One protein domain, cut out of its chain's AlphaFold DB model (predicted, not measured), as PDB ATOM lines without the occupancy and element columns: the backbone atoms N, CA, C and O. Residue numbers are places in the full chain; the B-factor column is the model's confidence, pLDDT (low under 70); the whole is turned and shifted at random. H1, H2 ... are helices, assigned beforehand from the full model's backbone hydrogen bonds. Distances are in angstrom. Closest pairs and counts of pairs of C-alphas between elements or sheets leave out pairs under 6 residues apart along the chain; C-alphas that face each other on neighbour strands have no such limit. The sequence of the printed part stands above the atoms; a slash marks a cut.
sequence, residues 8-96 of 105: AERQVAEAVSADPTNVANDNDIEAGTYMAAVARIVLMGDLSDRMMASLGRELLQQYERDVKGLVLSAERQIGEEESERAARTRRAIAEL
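What this domain is: This is residues 8 to 96 of the 105 residues of an uncharacterized protein of Cupriavidus taiwanensis (UniProt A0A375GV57). A helical hairpin of unequal arms, the shorter H2 folded against one end of the very long H3, has the short helix H1 near the other side of H2, and residues 71 to 96, of which 71 to 94 belong to H3, stick out as a free arm that makes the length. The printed part has 89 residues with three named helices, H1, H2 and H3 in chain order, and no named strand: all helix. It is extended, with a radius of gyration of the C-alphas of 21.7 A and spans of 72 by 29 by 12 A.

Where its parts are: H1, residues 8 to 18, begins at C-alpha 8 (58.606, -39.208, 18.142) and is 15.4 A long. H2, residues 31 to 44, measures 20.5 A. H3, residues 49 to 94, measures 67.3 A and ends at C-alpha 94 (16.922, -10.605, 66.887).

How they stand to each other: H1 and H2 are close but not clearly touching, the closest C-alphas, of Ser 17 and Met 35, being 7.6 A apart. They run opposite ways at a shallow tilt of 33 degrees, only just short of steep. H2 and H3 form a helical hairpin, running opposite ways at a shallow tilt of 13 degrees. H3 touches H2 with residues 51 to 62 alone; the closest C-alphas, of Tyr 34 and Leu 59, are 6.3 A apart. H1 and H3 are apart. Each O i to N i+4 pair is within hydrogen-bond range in H1 and H3, and 9 of 10 in H2.

The domain as a whole: The C-alphas farthest apart, of Gly 45 and Leu 96, are 72.4 A apart. The printed part has no cut. The link from H1 to H2 is long, 12 residues, and that from H2 to H3 tight. Mean pLDDT of the printed part is 72.4; residues 8 to 32, 68 to 75 and 77 are under 70.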
ATOM      1  N   ALA A   8      58.703 -38.856  16.729       51.03
ATOM      2  CA  ALA A   8      58.606 -39.208  18.142       51.03
ATOM      3  C   ALA A   8      58.067 -38.047  18.996       51.03
ATOM      4  O   ALA A   8      57.188 -38.257  19.825       51.03
ATOM      5  N   GLU A   9      58.531 -36.814  18.767       50.19
ATOM      6  CA  GLU A   9      58.039 -35.650  19.516       50.19
ATOM      7  C   GLU A   9      56.566 -35.345  19.194       50.19
ATOM      8  O   GLU A   9      55.808 -34.968  20.087       50.19
ATOM      9  N   ARG A  10      56.126 -35.576  17.949       62.38
ATOM     10  CA  ARG A  10      54.704 -35.492  17.571       62.38
ATOM     11  C   ARG A  10      53.851 -36.526  18.304       62.38
ATOM     12  O   ARG A  10      52.806 -36.178  18.841       62.38
ATOM     13  N   GLN A  11      54.326 -37.765  18.374       56.56
ATOM     14  CA  GLN A  11      53.619 -38.854  19.044       56.56
ATOM     15  C   GLN A  11      53.502 -38.624  20.559       56.56
ATOM     16  O   GLN A  11      52.467 -38.916  21.154       56.56
ATOM     17  N   VAL A  12      54.534 -38.048  21.185       61.62
ATOM     18  CA  VAL A  12      54.488 -37.644  22.598       61.62
ATOM     19  C   VAL A  12      53.504 -36.488  22.810       61.62
ATOM     20  O   VAL A  12      52.715 -36.547  23.746       61.62
ATOM     21  N   ALA A  13      53.479 -35.474  21.940       55.38
ATOM     22  CA  ALA A  13      52.518 -34.368  22.038       55.38
ATOM     23  C   ALA A  13      51.055 -34.832  21.882       55.38
ATOM     24  O   ALA A  13      50.173 -34.384  22.617       55.38
ATOM     25  N   GLU A  14      50.795 -35.768  20.966       58.09
ATOM     26  CA  GLU A  14      49.481 -36.402  20.809       58.09
ATOM     27  C   GLU A  14      49.085 -37.202  22.060       58.09
ATOM     28  O   GLU A  14      47.967 -37.062  22.545       58.09
ATOM     29  N   ALA A  15      50.007 -37.973  22.647       58.34
ATOM     30  CA  ALA A  15      49.733 -38.744  23.859       58.34
ATOM     31  C   ALA A  15      49.474 -37.850  25.086       58.34
ATOM     32  O   ALA A  15      48.544 -38.098  25.846       58.34
ATOM     33  N   VAL A  16      50.260 -36.781  25.251       54.75
ATOM     34  CA  VAL A  16      50.140 -35.816  26.360       54.75
ATOM     35  C   VAL A  16      48.859 -34.980  26.255       54.75
ATOM     36  O   VAL A  16      48.261 -34.656  27.278       54.75
ATOM     37  N   SER A  17      48.419 -34.633  25.041       52.56
ATOM     38  CA  SER A  17      47.168 -33.883  24.826       52.56
ATOM     39  C   SER A  17      45.903 -34.738  24.963       52.56
ATOM     40  O   SER A  17      44.840 -34.197  25.261       52.56
ATOM     41  N   ALA A  18      46.009 -36.056  24.766       53.81
ATOM     42  CA  ALA A  18      44.892 -36.995  24.855       53.81
ATOM     43  C   ALA A  18      44.737 -37.669  26.234       53.81
ATOM     44  O   ALA A  18      43.766 -38.398  26.438       53.81
ATOM     45  N   ASP A  19      45.673 -37.460  27.167       49.50
ATOM     46  CA  ASP A  19      45.654 -38.086  28.490       49.50
ATOM     47  C   ASP A  19      44.735 -37.320  29.471       49.50
ATOM     48  O   ASP A  19      45.067 -36.204  29.885       49.50
ATOM     49  N   PRO A  20      43.600 -37.913  29.903       50.19
ATOM     50  CA  PRO A  20      42.665 -37.285  30.839       50.19
ATOM     51  C   PRO A  20      43.221 -37.171  32.269       50.19
ATOM     52  O   PRO A  20      42.595 -36.540  33.119       50.19
ATOM     53  N   THR A  21      44.369 -37.794  32.548       56.06
ATOM     54  CA  THR A  21      45.087 -37.739  33.828       56.06
ATOM     55  C   THR A  21      46.287 -36.799  33.801       56.06
ATOM     56  O   THR A  21      46.987 -36.685  34.804       56.06
ATOM     57  N   ASN A  22      46.525 -36.095  32.690       54.56
ATOM     58  CA  ASN A  22      47.596 -35.116  32.602       54.56
ATOM     59  C   ASN A  22      47.295 -33.913  33.514       54.56
ATOM     60  O   ASN A  22      46.562 -32.987  33.165       54.56
ATOM     61  N   VAL A  23      47.870 -33.949  34.715       48.88
ATOM     62  CA  VAL A  23      47.667 -32.992  35.812       48.88
ATOM     63  C   VAL A  23      48.430 -31.676  35.601       48.88
ATOM     64  O   VAL A  23      48.858 -31.037  36.554       48.88
ATOM     65  N   ALA A  24      48.545 -31.202  34.356       48.28
ATOM     66  CA  ALA A  24      48.791 -29.777  34.104       48.28
ATOM     67  C   ALA A  24      47.600 -28.897  34.565       48.28
ATOM     68  O   ALA A  24      47.660 -27.679  34.475       48.28
ATOM     69  N   ASN A  25      46.538 -29.526  35.082       44.22
ATOM     70  CA  ASN A  25      45.416 -28.970  35.842       44.22
ATOM     71  C   ASN A  25      45.776 -28.626  37.305       44.22
ATOM     72  O   ASN A  25      44.972 -28.841  38.213       44.22
ATOM     73  N   ASP A  26      46.983 -28.125  37.569       37.62
ATOM     74  CA  ASP A  26      47.331 -27.690  38.922       37.62
ATOM     75  C   ASP A  26      46.745 -26.284  39.166       37.62
ATOM     76  O   ASP A  26      47.316 -25.274  38.762       37.62
ATOM     77  N   ASN A  27      45.588 -26.261  39.835       49.78
ATOM     78  CA  ASN A  27      44.904 -25.116  40.452       49.78
ATOM     79  C   ASN A  27      44.316 -24.054  39.495       49.78
ATOM     80  O   ASN A  27      45.001 -23.183  38.968       49.78
ATOM     81  N   ASP A  28      42.987 -24.104  39.352       55.50
ATOM     82  CA  ASP A  28      42.080 -23.045  38.878       55.50
ATOM     83  C   ASP A  28      42.210 -22.533  37.427       55.50
ATOM     84  O   ASP A  28      41.289 -21.872  36.940       55.50
ATOM     85  N   ILE A  29      43.281 -22.862  36.700       56.53
ATOM     86  CA  ILE A  29      43.481 -22.462  35.298       56.53
ATOM     87  C   ILE A  29      43.618 -23.702  34.404       56.53
ATOM     88  O   ILE A  29      44.525 -24.514  34.566       56.53
ATOM     89  N   GLU A  30      42.721 -23.838  33.426       67.12
ATOM     90  CA  GLU A  30      42.660 -24.997  32.533       67.12
ATOM     91  C   GLU A  30      43.809 -24.989  31.507       67.12
ATOM     92  O   GLU A  30      43.866 -24.160  30.594       67.12
ATOM     93  N   ALA A  31      44.720 -25.963  31.604       65.69
ATOM     94  CA  ALA A  31      45.878 -26.069  30.709       65.69
ATOM     95  C   ALA A  31      45.506 -26.304  29.233       65.69
ATOM     96  O   ALA A  31      46.278 -25.951  28.335       65.69
ATOM     97  N   GLY A  32      44.323 -26.867  28.963       69.56
ATOM     98  CA  GLY A  32      43.851 -27.184  27.613       69.56
ATOM     99  C   GLY A  32      43.839 -25.972  26.675       69.56
ATOM    100  O   GLY A  32      44.260 -26.075  25.520       69.56
ATOM    101  N   THR A  33      43.451 -24.797  27.177       71.25
ATOM    102  CA  THR A  33      43.400 -23.560  26.381       71.25
ATOM    103  C   THR A  33      44.791 -23.103  25.932       71.25
ATOM    104  O   THR A  33      44.968 -22.669  24.791       71.25
ATOM    105  N   TYR A  34      45.802 -23.269  26.785       77.75
ATOM    106  CA  TYR A  34      47.195 -22.937  26.475       77.75
ATOM    107  C   TYR A  34      47.793 -23.940  25.490       77.75
ATOM    108  O   TYR A  34      48.431 -23.555  24.507       77.75
ATOM    109  N   MET A  35      47.535 -25.230  25.714       78.81
ATOM    110  CA  MET A  35      48.029 -26.305  24.854       78.81
ATOM    111  C   MET A  35      47.457 -26.219  23.436       78.81
ATOM    112  O   MET A  35      48.184 -26.475  22.479       78.81
ATOM    113  N   ALA A  36      46.207 -25.777  23.267       79.06
ATOM    114  CA  ALA A  36      45.611 -25.572  21.946       79.06
ATOM    115  C   ALA A  36      46.346 -24.496  21.122       79.06
ATOM    116  O   ALA A  36      46.617 -24.695  19.934       79.06
ATOM    117  N   ALA A  37      46.709 -23.368  21.744       81.25
ATOM    118  CA  ALA A  37      47.455 -22.299  21.076       81.25
ATOM    119  C   ALA A  37      48.875 -22.745  20.687       81.25
ATOM    120  O   ALA A  37      49.337 -22.452  19.580       81.25
ATOM    121  N   VAL A  38      49.535 -23.517  21.557       83.62
ATOM    122  CA  VAL A  38      50.845 -24.122  21.280       83.62
ATOM    123  C   VAL A  38      50.744 -25.128  20.129       83.62
ATOM    124  O   VAL A  38      51.472 -25.003  19.143       83.62
ATOM    125  N   ALA A  39      49.805 -26.075  20.196       80.25
ATOM    126  CA  ALA A  39      49.608 -27.106  19.178       80.25
ATOM    127  C   ALA A  39      49.323 -26.504  17.795       80.25
ATOM    128  O   ALA A  39      49.889 -26.948  16.799       80.25
ATOM    129  N   ARG A  40      48.512 -25.441  17.728       81.94
ATOM    130  CA  ARG A  40      48.222 -24.721  16.479       81.94
ATOM    131  C   ARG A  40      49.498 -24.227  15.795       81.94
ATOM    132  O   ARG A  40      49.652 -24.408  14.591       81.94
ATOM    133  N   ILE A  41      50.414 -23.620  16.546       82.38
ATOM    134  CA  ILE A  41      51.667 -23.089  15.989       82.38
ATOM    135  C   ILE A  41      52.633 -24.209  15.610       82.38
ATOM    136  O   ILE A  41      53.242 -24.152  14.542       82.38
ATOM    137  N   VAL A  42      52.702 -25.263  16.423       81.62
ATOM    138  CA  VAL A  42      53.478 -26.470  16.109       81.62
ATOM    139  C   VAL A  42      53.013 -27.107  14.796       81.62
ATOM    140  O   VAL A  42      53.840 -27.424  13.941       81.62
ATOM    141  N   LEU A  43      51.700 -27.245  14.596       83.06
ATOM    142  CA  LEU A  43      51.118 -27.851  13.395       83.06
ATOM    143  C   LEU A  43      51.294 -26.994  12.135       83.06
ATOM    144  O   LEU A  43      51.417 -27.547  11.045       83.06
ATOM    145  N   MET A  44      51.353 -25.664  12.260       83.81
ATOM    146  CA  MET A  44      51.694 -24.791  11.128       83.81
ATOM    147  C   MET A  44      53.159 -24.930  10.688       83.81
ATOM    148  O   MET A  44      53.494 -24.530   9.575       83.81
ATOM    149  N   GLY A  45      54.041 -25.457  11.545       82.12
ATOM    150  CA  GLY A  45      55.470 -25.618  11.252       82.12
ATOM    151  C   GLY A  45      56.260 -24.304  11.169       82.12
ATOM    152  O   GLY A  45      57.449 -24.324  10.848       82.12
ATOM    153  N   ASP A  46      55.631 -23.165  11.472       81.56
ATOM    154  CA  ASP A  46      56.280 -21.854  11.537       81.56
ATOM    155  C   ASP A  46      56.672 -21.534  12.983       81.56
ATOM    156  O   ASP A  46      55.942 -20.884  13.731       81.56
ATOM    157  N   LEU A  47      57.860 -22.007  13.363       86.19
ATOM    158  CA  LEU A  47      58.500 -21.720  14.651       86.19
ATOM    159  C   LEU A  47      59.506 -20.565  14.541       86.19
ATOM    160  O   LEU A  47      60.537 -20.568  15.210       86.19
ATOM    161  N   SER A  48      59.261 -19.600  13.652       89.62
ATOM    162  CA  SER A  48      60.093 -18.398  13.586       89.62
ATOM    163  C   SER A  48      60.038 -17.610  14.899       89.62
ATOM    164  O   SER A  48      59.020 -17.608  15.592       89.62
ATOM    165  N   ASP A  49      61.100 -16.864  15.221       91.06
ATOM    166  CA  ASP A  49      61.158 -16.017  16.428       91.06
ATOM    167  C   ASP A  49      59.961 -15.067  16.523       91.06
ATOM    168  O   ASP A  49      59.408 -14.829  17.597       91.06
ATOM    169  N   ARG A  50      59.509 -14.553  15.373       90.94
ATOM    170  CA  ARG A  50      58.311 -13.716  15.286       90.94
ATOM    171  C   ARG A  50      57.071 -14.464  15.764       90.94
ATOM    172  O   ARG A  50      56.249 -13.873  16.469       90.94
ATOM    173  N   MET A  51      56.921 -15.722  15.359       88.12
ATOM    174  CA  MET A  51      55.756 -16.530  15.685       88.12
ATOM    175  C   MET A  51      55.783 -17.033  17.118       88.12
ATOM    176  O   MET A  51      54.782 -16.909  17.820       88.12
ATOM    177  N   MET A  52      56.957 -17.416  17.612       90.88
ATOM    178  CA  MET A  52      57.166 -17.721  19.025       90.88
ATOM    179  C   MET A  52      56.916 -16.501  19.926       90.88
ATOM    180  O   MET A  52      56.259 -16.618  20.957       90.88
ATOM    181  N   ALA A  53      57.343 -15.301  19.520       90.12
ATOM    182  CA  ALA A  53      57.040 -14.071  20.255       90.12
ATOM    183  C   ALA A  53      55.544 -13.717  20.221       90.12
ATOM    184  O   ALA A  53      55.015 -13.148  21.176       90.12
ATOM    185  N   SER A  54      54.851 -14.029  19.120       90.75
ATOM    186  CA  SER A  54      53.398 -13.860  19.030       90.75
ATOM    187  C   SER A  54      52.664 -14.831  19.947       90.75
ATOM    188  O   SER A  54      51.786 -14.395  20.687       90.75
ATOM    189  N   LEU A  55      53.075 -16.102  19.954       90.81
ATOM    190  CA  LEU A  55      52.563 -17.126  20.860       90.81
ATOM    191  C   LEU A  55      52.740 -16.708  22.316       90.81
ATOM    192  O   LEU A  55      51.780 -16.711  23.074       90.81
ATOM    193  N   GLY A  56      53.948 -16.281  22.696       88.69
ATOM    194  CA  GLY A  56      54.229 -15.842  24.062       88.69
ATOM    195  C   GLY A  56      53.318 -14.697  24.512       88.69
ATOM    196  O   GLY A  56      52.822 -14.715  25.635       88.69
ATOM    197  N   ARG A  57      53.028 -13.734  23.623       91.44
ATOM    198  CA  ARG A  57      52.067 -12.655  23.912       91.44
ATOM    199  C   ARG A  57      50.635 -13.166  24.058       91.44
ATOM    200  O   ARG A  57      49.937 -12.707  24.953       91.44
ATOM    201  N   GLU A  58      50.201 -14.075  23.191       91.19
ATOM    202  CA  GLU A  58      48.858 -14.665  23.254       91.19
ATOM    203  C   GLU A  58      48.656 -15.446  24.558       91.19
ATOM    204  O   GLU A  58      47.669 -15.216  25.255       91.19
ATOM    205  N   LEU A  59      49.625 -16.287  24.935       88.00
ATOM    206  CA  LEU A  59      49.583 -17.062  26.177       88.00
ATOM    207  C   LEU A  59      49.591 -16.155  27.413       88.00
ATOM    208  O   LEU A  59      48.800 -16.369  28.327       88.00
ATOM    209  N   LEU A  60      50.427 -15.110  27.428       84.19
ATOM    210  CA  LEU A  60      50.464 -14.154  28.538       84.19
ATOM    211  C   LEU A  60      49.133 -13.407  28.688       84.19
ATOM    212  O   LEU A  60      48.619 -13.276  29.794       84.19
ATOM    213  N   GLN A  61      48.547 -12.948  27.580       85.62
ATOM    214  CA  GLN A  61      47.246 -12.277  27.610       85.62
ATOM    215  C   GLN A  61      46.129 -13.206  28.080       85.62
ATOM    216  O   GLN A  61      45.216 -12.752  28.770       85.62
ATOM    217  N   GLN A  62      46.174 -14.483  27.697       84.12
ATOM    218  CA  GLN A  62      45.209 -15.464  28.175       84.12
ATOM    219  C   GLN A  62      45.346 -15.671  29.686       84.12
ATOM    220  O   GLN A  62      44.358 -15.547  30.402       84.12
ATOM    221  N   TYR A  63      46.576 -15.833  30.176       79.12
ATOM    222  CA  TYR A  63      46.864 -15.944  31.604       79.12
ATOM    223  C   TYR A  63      46.364 -14.745  32.410       79.12
ATOM    224  O   TYR A  63      45.697 -14.909  33.429       79.12
ATOM    225  N   GLU A  64      46.595 -13.522  31.929       75.50
ATOM    226  CA  GLU A  64      46.078 -12.321  32.589       75.50
ATOM    227  C   GLU A  64      44.543 -12.287  32.669       75.50
ATOM    228  O   GLU A  64      43.994 -11.747  33.632       75.50
ATOM    229  N   ARG A  65      43.836 -12.819  31.663       79.38
ATOM    230  CA  ARG A  65      42.367 -12.901  31.687       79.38
ATOM    231  C   ARG A  65      41.889 -13.940  32.688       79.38
ATOM    232  O   ARG A  65      40.974 -13.636  33.450       79.38
ATOM    233  N   ASP A  66      42.517 -15.108  32.702       74.38
ATOM    234  CA  ASP A  66      42.132 -16.204  33.586       74.38
ATOM    235  C   ASP A  66      42.343 -15.801  35.051       74.38
ATOM    236  O   ASP A  66      41.415 -15.885  35.852       74.38
ATOM    237  N   VAL A  67      43.496 -15.201  35.380       71.31
ATOM    238  CA  VAL A  67      43.771 -14.655  36.721       71.31
ATOM    239  C   VAL A  67      42.731 -13.609  37.129       71.31
ATOM    240  O   VAL A  67      42.231 -13.646  38.251       71.31
ATOM    241  N   LYS A  68      42.354 -12.684  36.236       69.06
ATOM    242  CA  LYS A  68      41.296 -11.701  36.535       69.06
ATOM    243  C   LYS A  68      39.950 -12.372  36.798       69.06
ATOM    244  O   LYS A  68      39.236 -11.944  37.700       69.06
ATOM    245  N   GLY A  69      39.607 -13.403  36.028       69.56
ATOM    246  CA  GLY A  69      38.394 -14.190  36.237       69.56
ATOM    247  C   GLY A  69      38.361 -14.840  37.619       69.56
ATOM    248  O   GLY A  69      37.347 -14.743  38.309       69.56
ATOM    249  N   LEU A  70      39.487 -15.419  38.046       68.50
ATOM    250  CA  LEU A  70      39.637 -16.042  39.362       68.50
ATOM    251  C   LEU A  70      39.588 -15.038  40.515       68.50
ATOM    252  O   LEU A  70      38.961 -15.297  41.537       68.50
ATOM    253  N   VAL A  71      40.203 -13.865  40.356       66.19
ATOM    254  CA  VAL A  71      40.111 -12.803  41.369       66.19
ATOM    255  C   VAL A  71      38.658 -12.358  41.544       66.19
ATOM    256  O   VAL A  71      38.169 -12.291  42.667       66.19
ATOM    257  N   LEU A  72      37.937 -12.123  40.443       66.06
ATOM    258  CA  LEU A  72      36.533 -11.707  40.498       66.06
ATOM    259  C   LEU A  72      35.620 -12.785  41.099       66.06
ATOM    260  O   LEU A  72      34.671 -12.455  41.814       66.06
ATOM    261  N   SER A  73      35.874 -14.066  40.815       67.19
ATOM    262  CA  SER A  73      35.102 -15.160  41.413       67.19
ATOM    263  C   SER A  73      35.371 -15.282  42.915       67.19
ATOM    264  O   SER A  73      34.419 -15.429  43.682       67.19
ATOM    265  N   ALA A  74      36.627 -15.134  43.344       65.19
ATOM    266  CA  ALA A  74      37.008 -15.150  44.752       65.19
ATOM    267  C   ALA A  74      36.415 -13.961  45.527       65.19
ATOM    268  O   ALA A  74      35.824 -14.153  46.589       65.19
ATOM    269  N   GLU A  75      36.492 -12.740  44.987       67.81
ATOM    270  CA  GLU A  75      35.886 -11.547  45.602       67.81
ATOM    271  C   GLU A  75      34.374 -11.710  45.784       67.81
ATOM    272  O   GLU A  75      33.816 -11.342  46.821       67.81
ATOM    273  N   ARG A  76      33.704 -12.313  44.796       70.50
ATOM    274  CA  ARG A  76      32.275 -12.611  44.880       70.50
ATOM    275  C   ARG A  76      31.967 -13.617  45.988       70.50
ATOM    276  O   ARG A  76      31.038 -13.376  46.756       70.50
ATOM    277  N   GLN A  77      32.726 -14.707  46.080       66.50
ATOM    278  CA  GLN A  77      32.540 -15.719  47.126       66.50
ATOM    279  C   GLN A  77      32.732 -15.124  48.524       66.50
ATOM    280  O   GLN A  77      31.894 -15.337  49.396       66.50
ATOM    281  N   ILE A  78      33.770 -14.303  48.713       71.94
ATOM    282  CA  ILE A  78      34.014 -13.597  49.978       71.94
ATOM    283  C   ILE A  78      32.820 -12.697  50.324       71.94
ATOM    284  O   ILE A  78      32.309 -12.753  51.442       71.94
ATOM    285  N   GLY A  79      32.324 -11.908  49.366       74.56
ATOM    286  CA  GLY A  79      31.167 -11.038  49.589       74.56
ATOM    287  C   GLY A  79      29.879 -11.801  49.931       74.56
ATOM    288  O   GLY A  79      29.100 -11.362  50.783       74.56
ATOM    289  N   GLU A  80      29.649 -12.953  49.298       78.88
ATOM    290  CA  GLU A  80      28.511 -13.832  49.589       78.88
ATOM    291  C   GLU A  80      28.619 -14.428  51.006       78.88
ATOM    292  O   GLU A  80      27.667 -14.326  51.789       78.88
ATOM    293  N   GLU A  81      29.791 -14.937  51.398       74.38
ATOM    294  CA  GLU A  81      30.043 -15.466  52.746       74.38
ATOM    295  C   GLU A  81      29.913 -14.399  53.845       74.38
ATOM    296  O   GLU A  81      29.329 -14.652  54.909       74.38
ATOM    297  N   GLU A  82      30.422 -13.188  53.603       75.88
ATOM    298  CA  GLU A  82      30.300 -12.057  54.526       75.88
ATOM    299  C   GLU A  82      28.840 -11.629  54.707       75.88
ATOM    300  O   GLU A  82      28.387 -11.408  55.838       75.88
ATOM    301  N   SER A  83      28.076 -11.572  53.613       75.94
ATOM    302  CA  SER A  83      26.647 -11.254  53.635       75.94
ATOM    303  C   SER A  83      25.851 -12.295  54.426       75.94
ATOM    304  O   SER A  83      25.047 -11.949  55.302       75.94
ATOM    305  N   GLU A  84      26.129 -13.582  54.210       78.94
ATOM    306  CA  GLU A  84      25.519 -14.659  54.985       78.94
ATOM    307  C   GLU A  84      25.881 -14.588  56.468       78.94
ATOM    308  O   GLU A  84      25.021 -14.762  57.338       78.94
ATOM    309  N   ARG A  85      27.149 -14.310  56.790       74.25
ATOM    310  CA  ARG A  85      27.608 -14.171  58.175       74.25
ATOM    311  C   ARG A  85      26.945 -12.983  58.871       74.25
ATOM    312  O   ARG A  85      26.535 -13.108  60.030       74.25
ATOM    313  N   ALA A  86      26.776 -11.863  58.173       77.88
ATOM    314  CA  ALA A  86      26.049 -10.703  58.678       77.88
ATOM    315  C   ALA A  86      24.560 -11.023  58.893       77.88
ATOM    316  O   ALA A  86      23.998 -10.667  59.932       77.88
ATOM    317  N   ALA A  87      23.926 -11.749  57.967       82.25
ATOM    318  CA  ALA A  87      22.536 -12.181  58.092       82.25
ATOM    319  C   ALA A  87      22.329 -13.144  59.276       82.25
ATOM    320  O   ALA A  87      21.391 -12.957  60.055       82.25
ATOM    321  N   ARG A  88      23.229 -14.122  59.464       82.12
ATOM    322  CA  ARG A  88      23.228 -15.035  60.624       82.12
ATOM    323  C   ARG A  88      23.367 -14.265  61.937       82.12
ATOM    324  O   ARG A  88      22.582 -14.483  62.854       82.12
ATOM    325  N   THR A  89      24.302 -13.317  61.998       77.62
ATOM    326  CA  THR A  89      24.506 -12.464  63.181       77.62
ATOM    327  C   THR A  89      23.262 -11.631  63.501       77.62
ATOM    328  O   THR A  89      22.837 -11.585  64.650       77.62
ATOM    329  N   ARG A  90      22.624 -11.013  62.496       77.94
ATOM    330  CA  ARG A  90      21.390 -10.233  62.697       77.94
ATOM    331  C   ARG A  90      20.229 -11.088  63.203       77.94
ATOM    332  O   ARG A  90      19.514 -10.638  64.091       77.94
ATOM    333  N   ARG A  91      20.052 -12.305  62.673       81.50
ATOM    334  CA  ARG A  91      19.026 -13.246  63.158       81.50
ATOM    335  C   ARG A  91      19.296 -13.667  64.599       81.50
ATOM    336  O   ARG A  91      18.406 -13.549  65.428       81.50
ATOM    337  N   ALA A  92      20.540 -14.029  64.914       78.62
ATOM    338  CA  ALA A  92      20.935 -14.388  66.272       78.62
ATOM    339  C   ALA A  92      20.694 -13.243  67.272       78.62
ATOM    340  O   ALA A  92      20.213 -13.494  68.370       78.62
ATOM    341  N   ILE A  93      20.969 -11.988  66.890       79.62
ATOM    342  CA  ILE A  93      20.680 -10.811  67.729       79.62
ATOM    343  C   ILE A  93      19.169 -10.596  67.898       79.62
ATOM    344  O   ILE A  93      18.724 -10.270  68.993       79.62
ATOM    345  N   ALA A  94      18.376 -10.775  66.839       77.12
ATOM    346  CA  ALA A  94      16.922 -10.605  66.887       77.12
ATOM    347  C   ALA A  94      16.210 -11.693  67.714       77.12
ATOM    348  O   ALA A  94      15.138 -11.445  68.258       77.12
ATOM    349  N   GLU A  95      16.809 -12.879  67.820       76.12
ATOM    350  CA  GLU A  95      16.302 -14.017  68.596       76.12
ATOM    351  C   GLU A  95      16.794 -14.018  70.058       76.12
ATOM    352  O   GLU A  95      16.395 -14.884  70.841       76.12
ATOM    353  N   LEU A  96      17.626 -13.045  70.463       71.50
ATOM    354  CA  LEU A  96      18.035 -12.899  71.861       71.50
ATOM    355  C   LEU A  96      16.816 -12.543  72.734       71.50
ATOM    356  O   LEU A  96      16.143 -11.541  72.482       71.50
TER     357      LEU A  96